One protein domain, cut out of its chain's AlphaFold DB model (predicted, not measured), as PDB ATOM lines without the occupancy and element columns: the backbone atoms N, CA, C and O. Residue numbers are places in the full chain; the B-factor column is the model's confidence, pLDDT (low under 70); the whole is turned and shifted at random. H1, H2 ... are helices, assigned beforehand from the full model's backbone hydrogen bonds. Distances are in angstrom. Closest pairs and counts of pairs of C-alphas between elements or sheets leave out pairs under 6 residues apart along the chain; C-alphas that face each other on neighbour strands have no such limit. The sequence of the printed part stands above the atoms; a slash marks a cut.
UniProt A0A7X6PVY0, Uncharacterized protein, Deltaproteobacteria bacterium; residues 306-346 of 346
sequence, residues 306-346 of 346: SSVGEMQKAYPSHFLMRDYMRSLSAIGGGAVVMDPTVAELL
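Overview. This is residues 306 to 346 of the 346 residues of an uncharacterized protein of Deltaproteobacteria bacterium (UniProt A0A7X6PVY0). With little regular structure, the printed part is an open loop: one helix, H1, from whose end the chain folds back through a long link to the one small turn of H2, near H1's beginning. Residues 327 to 332 stick out at the far end. The 41 residues hold two named helices, H1 then H2, and no named strand; the class is all helix, with 15 residues in named elements. The whole is only just compact, close to loose, with a radius of gyration of the C-alphas of 10.7 A, and elongated, spanning 31 by 19 by 17 A.

Along the chain. Start at C-alpha 306, (-28.019, 2.432, -4.611). Find C-alpha 317 at (-27.151, 16.651, -1.900); from there H1, residues 317 to 327, runs 15.7 A. H2, residues 340 to 343, ends at C-alpha 343, (-26.908, 17.800, -10.252).

Arrangement. H1 and H2 are close but not clearly touching; their closest C-alphas, of Ser 317 and Val 342, are 7.2 A apart. Every O i to N i+4 pair in H1 is within hydrogen-bond range; H2 is too short for one.

Size, cuts and confidence. The farthest C-alphas, of Lys 313 and Ile 331, are 32.5 A apart. The printed part has no cut; the link from H1 to H2 is long, 12 residues. Look for pLDDT under 70 at residues 308 to 311 and 329 to 331.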
ATOM      1  N   SER A 306     -26.787   1.798  -4.151       80.19
ATOM      2  CA  SER A 306     -28.019   2.432  -4.611       80.19
ATOM      3  C   SER A 306     -28.544   3.313  -3.483       80.19
ATOM      4  O   SER A 306     -28.939   2.826  -2.423       80.19
ATOM      5  N   SER A 307     -28.471   4.622  -3.682       73.50
ATOM      6  CA  SER A 307     -29.024   5.593  -2.751       73.50
ATOM      7  C   SER A 307     -30.538   5.670  -2.943       73.50
ATOM      8  O   SER A 307     -30.995   5.983  -4.038       73.50
ATOM      9  N   VAL A 308     -31.312   5.467  -1.871       68.19
ATOM     10  CA  VAL A 308     -32.742   5.850  -1.836       68.19
ATOM     11  C   VAL A 308     -32.903   7.370  -1.937       68.19
ATOM     12  O   VAL A 308     -33.992   7.836  -2.235       68.19
ATOM     13  N   GLY A 309     -31.825   8.118  -1.665       60.69
ATOM     14  CA  GLY A 309     -31.743   9.549  -1.388       60.69
ATOM     15  C   GLY A 309     -32.484  10.465  -2.344       60.69
ATOM     16  O   GLY A 309     -31.870  11.168  -3.143       60.69
ATOM     17  N   GLU A 310     -33.800  10.512  -2.175       66.75
ATOM     18  CA  GLU A 310     -34.627  11.638  -2.557       66.75
ATOM     19  C   GLU A 310     -34.015  12.922  -1.982       66.75
ATOM     20  O   GLU A 310     -33.384  12.918  -0.917       66.75
ATOM     21  N   MET A 311     -34.181  14.031  -2.695       68.06
ATOM     22  CA  MET A 311     -33.666  15.314  -2.239       68.06
ATOM     23  C   MET A 311     -34.309  15.684  -0.895       68.06
ATOM     24  O   MET A 311     -35.525  15.836  -0.786       68.06
ATOM     25  N   GLN A 312     -33.484  15.836   0.141       75.62
ATOM     26  CA  GLN A 312     -33.935  16.196   1.483       75.62
ATOM     27  C   GLN A 312     -33.730  17.691   1.712       75.62
ATOM     28  O   GLN A 312     -32.600  18.178   1.710       75.62
ATOM     29  N   LYS A 313     -34.801  18.429   2.027       75.38
ATOM     30  CA  LYS A 313     -34.700  19.866   2.353       75.38
ATOM     31  C   LYS A 313     -33.725  20.142   3.506       75.38
ATOM     32  O   LYS A 313     -33.044  21.162   3.512       75.38
ATOM     33  N   ALA A 314     -33.680  19.245   4.490       83.50
ATOM     34  CA  ALA A 314     -32.827  19.378   5.669       83.50
ATOM     35  C   ALA A 314     -31.377  18.913   5.442       83.50
ATOM     36  O   ALA A 314     -30.537  19.134   6.315       83.50
ATOM     37  N   TYR A 315     -31.074  18.259   4.313       84.69
ATOM     38  CA  TYR A 315     -29.761  17.668   4.065       84.69
ATOM     39  C   TYR A 315     -29.334  17.829   2.597       84.69
ATOM     40  O   TYR A 315     -29.759  17.047   1.746       84.69
ATOM     41  N   PRO A 316     -28.493  18.836   2.288       85.06
ATOM     42  CA  PRO A 316     -28.043  19.107   0.926       85.06
ATOM     43  C   PRO A 316     -27.387  17.903   0.237       85.06
ATOM     44  O   PRO A 316     -26.628  17.151   0.856       85.06
ATOM     45  N   SER A 317     -27.603  17.781  -1.076       83.25
ATOM     46  CA  SER A 317     -27.151  16.651  -1.900       83.25
ATOM     47  C   SER A 317     -25.646  16.375  -1.784       83.25
ATOM     48  O   SER A 317     -25.236  15.223  -1.657       83.25
ATOM     49  N   HIS A 318     -24.805  17.415  -1.728       85.44
ATOM     50  CA  HIS A 318     -23.351  17.255  -1.600       85.44
ATOM     51  C   HIS A 318     -22.913  16.634  -0.260       85.44
ATOM     52  O   HIS A 318     -21.893  15.941  -0.209       85.44
ATOM     53  N   PHE A 319     -23.667  16.821   0.831       87.31
ATOM     54  CA  PHE A 319     -23.383  16.134   2.096       87.31
ATOM     55  C   PHE A 319     -23.783  14.666   2.047       87.31
ATOM     56  O   PHE A 319     -23.042  13.823   2.554       87.31
ATOM     57  N   LEU A 320     -24.891  14.348   1.379       84.56
ATOM     58  CA  LEU A 320     -25.283  12.963   1.149       84.56
ATOM     59  C   LEU A 320     -24.241  12.230   0.285       84.56
ATOM     60  O   LEU A 320     -23.799  11.139   0.641       84.56
ATOM     61  N   MET A 321     -23.761  12.867  -0.789       84.44
ATOM     62  CA  MET A 321     -22.664  12.350  -1.618       84.44
ATOM     63  C   MET A 321     -21.401  12.087  -0.791       84.44
ATOM     64  O   MET A 321     -20.811  11.011  -0.897       84.44
ATOM     65  N   ARG A 322     -20.995  13.040   0.061       86.69
ATOM     66  CA  ARG A 322     -19.851  12.880   0.972       86.69
ATOM     67  C   ARG A 322     -20.012  11.645   1.858       86.69
ATOM     68  O   ARG A 322     -19.048  10.905   2.044       86.69
ATOM     69  N   ASP A 323     -21.194  11.430   2.422       86.00
ATOM     70  CA  ASP A 323     -21.436  10.328   3.357       86.00
ATOM     71  C   ASP A 323     -21.443   8.962   2.657       86.00
ATOM     72  O   ASP A 323     -20.845   8.008   3.166       86.00
ATOM     73  N   TYR A 324     -21.996   8.878   1.444       84.19
ATOM     74  CA  TYR A 324     -21.855   7.677   0.618       84.19
ATOM     75  C   TYR A 324     -20.402   7.414   0.233       84.19
ATOM     76  O   TYR A 324     -19.928   6.286   0.366       84.19
ATOM     77  N   MET A 325     -19.658   8.450  -0.155       84.38
ATOM     78  CA  MET A 325     -18.246   8.311  -0.519       84.38
ATOM     79  C   MET A 325     -17.371   7.858   0.652       84.38
ATOM     80  O   MET A 325     -16.439   7.088   0.449       84.38
ATOM     81  N   ARG A 326     -17.700   8.247   1.890       83.44
ATOM     82  CA  ARG A 326     -17.036   7.727   3.101       83.44
ATOM     83  C   ARG A 326     -17.294   6.241   3.345       83.44
ATOM     84  O   ARG A 326     -16.498   5.597   4.022       83.44
ATOM     85  N   SER A 327     -18.399   5.714   2.827       80.25
ATOM     86  CA  SER A 327     -18.789   4.311   2.992       80.25
ATOM     87  C   SER A 327     -18.141   3.393   1.950       80.25
ATOM     88  O   SER A 327     -18.099   2.178   2.138       80.25
ATOM     89  N   LEU A 328     -17.616   3.952   0.855       77.12
ATOM     90  CA  LEU A 328     -16.914   3.192  -0.172       77.12
ATOM     91  C   LEU A 328     -15.460   2.955   0.252       77.12
ATOM     92  O   LEU A 328     -14.647   3.874   0.316       77.12
ATOM     93  N   SER A 329     -15.106   1.693   0.495       63.31
ATOM     94  CA  SER A 329     -13.713   1.273   0.651       63.31
ATOM     95  C   SER A 329     -13.028   1.263  -0.721       63.31
ATOM     96  O   SER A 329     -12.943   0.219  -1.370       63.31
ATOM     97  N   ALA A 330     -12.601   2.425  -1.211       58.34
ATOM     98  CA  ALA A 330     -11.951   2.533  -2.513       58.34
ATOM     99  C   ALA A 330     -10.422   2.454  -2.387       58.34
ATOM    100  O   ALA A 330      -9.801   3.184  -1.614       58.34
ATOM    101  N   ILE A 331      -9.799   1.606  -3.207       62.47
ATOM    102  CA  ILE A 331      -8.402   1.785  -3.613       62.47
ATOM    103  C   ILE A 331      -8.454   2.751  -4.806       62.47
ATOM    104  O   ILE A 331      -8.482   2.315  -5.952       62.47
ATOM    105  N   GLY A 332      -8.588   4.057  -4.543       70.12
ATOM    106  CA  GLY A 332      -8.694   5.089  -5.583       70.12
ATOM    107  C   GLY A 332      -9.889   6.032  -5.417       70.12
ATOM    108  O   GLY A 332     -10.282   6.352  -4.297       70.12
ATOM    109  N   GLY A 333     -10.423   6.514  -6.544       75.50
ATOM    110  CA  GLY A 333     -11.577   7.419  -6.600       75.50
ATOM    111  C   GLY A 333     -12.925   6.691  -6.624       75.50
ATOM    112  O   GLY A 333     -12.988   5.478  -6.812       75.50
ATOM    113  N   GLY A 334     -14.010   7.445  -6.447       83.25
ATOM    114  CA  GLY A 334     -15.385   6.964  -6.596       83.25
ATOM    115  C   GLY A 334     -16.098   7.677  -7.744       83.25
ATOM    116  O   GLY A 334     -15.773   8.820  -8.062       83.25
ATOM    117  N   ALA A 335     -17.079   7.007  -8.348       87.31
ATOM    118  CA  ALA A 335     -17.991   7.607  -9.316       87.31
ATOM    119  C   ALA A 335     -19.356   7.843  -8.655       87.31
ATOM    120  O   ALA A 335     -19.875   6.957  -7.975       87.31
ATOM    121  N   VAL A 336     -19.930   9.030  -8.857       88.06
ATOM    122  CA  VAL A 336     -21.342   9.297  -8.553       88.06
ATOM    123  C   VAL A 336     -22.094   9.318  -9.870       88.06
ATOM    124  O   VAL A 336     -21.782  10.128 -10.737       88.06
ATOM    125  N   VAL A 337     -23.090   8.448  -9.998       88.44
ATOM    126  CA  VAL A 337     -24.115   8.556 -11.037       88.44
ATOM    127  C   VAL A 337     -25.313   9.232 -10.385       88.44
ATOM    128  O   VAL A 337     -25.780   8.767  -9.343       88.44
ATOM    129  N   MET A 338     -25.772  10.345 -10.948       87.25
ATOM    130  CA  MET A 338     -26.851  11.149 -10.376       87.25
ATOM    131  C   MET A 338     -27.848  11.588 -11.436       87.25
ATOM    132  O   MET A 338     -27.507  11.728 -12.607       87.25
ATOM    133  N   ASP A 339     -29.080  11.811 -10.990       87.38
ATOM    134  CA  ASP A 339     -30.106  12.433 -11.811       87.38
ATOM    135  C   ASP A 339     -29.723  13.898 -12.116       87.38
ATOM    136  O   ASP A 339     -29.293  14.604 -11.194       87.38
ATOM    137  N   PRO A 340     -29.878  14.379 -13.365       86.94
ATOM    138  CA  PRO A 340     -29.553  15.759 -13.728       86.94
ATOM    139  C   PRO A 340     -30.244  16.814 -12.853       86.94
ATOM    140  O   PRO A 340     -29.616  17.800 -12.478       86.94
ATOM    141  N   THR A 341     -31.489  16.576 -12.426       86.12
ATOM    142  CA  THR A 341     -32.235  17.507 -11.558       86.12
ATOM    143  C   THR A 341     -31.627  17.630 -10.162       86.12
ATOM    144  O   THR A 341     -31.802  18.641  -9.489       86.12
ATOM    145  N   VAL A 342     -30.884  16.614  -9.712       85.75
ATOM    146  CA  VAL A 342     -30.114  16.666  -8.464       85.75
ATOM    147  C   VAL A 342     -28.771  17.357  -8.692       85.75
ATOM    148  O   VAL A 342     -28.299  18.061  -7.800       85.75
ATOM    149  N   ALA A 343     -28.170  17.173  -9.870       86.69
ATOM    150  CA  ALA A 343     -26.908  17.800 -10.252       86.69
ATOM    151  C   ALA A 343     -27.020  19.332 -10.344       86.69
ATOM    152  O   ALA A 343     -26.105  20.024  -9.917       86.69
ATOM    153  N   GLU A 344     -28.151  19.857 -10.822       85.31
ATOM    154  CA  GLU A 344     -28.444  21.302 -10.896       85.31
ATOM    155  C   GLU A 344     -28.510  22.005  -9.526       85.31
ATOM    156  O   GLU A 344     -28.481  23.231  -9.450       85.31
ATOM    157  N   LEU A 345     -28.617  21.246  -8.430       82.88
ATOM    158  CA  LEU A 345     -28.663  21.786  -7.066       82.88
ATOM    159  C   LEU A 345     -27.271  21.983  -6.441       82.88
ATOM    160  O   LEU A 345     -27.188  22.427  -5.292       82.88
ATOM    161  N   LEU A 346     -26.209  21.561  -7.134       81.69
ATOM    162  CA  LEU A 346     -24.810  21.656  -6.705       81.69
ATOM    163  C   LEU A 346     -24.173  22.940  -7.228       81.69
ATOM    164  O   LEU A 346     -23.421  23.549  -6.431       81.69
TER     165      LEU A 346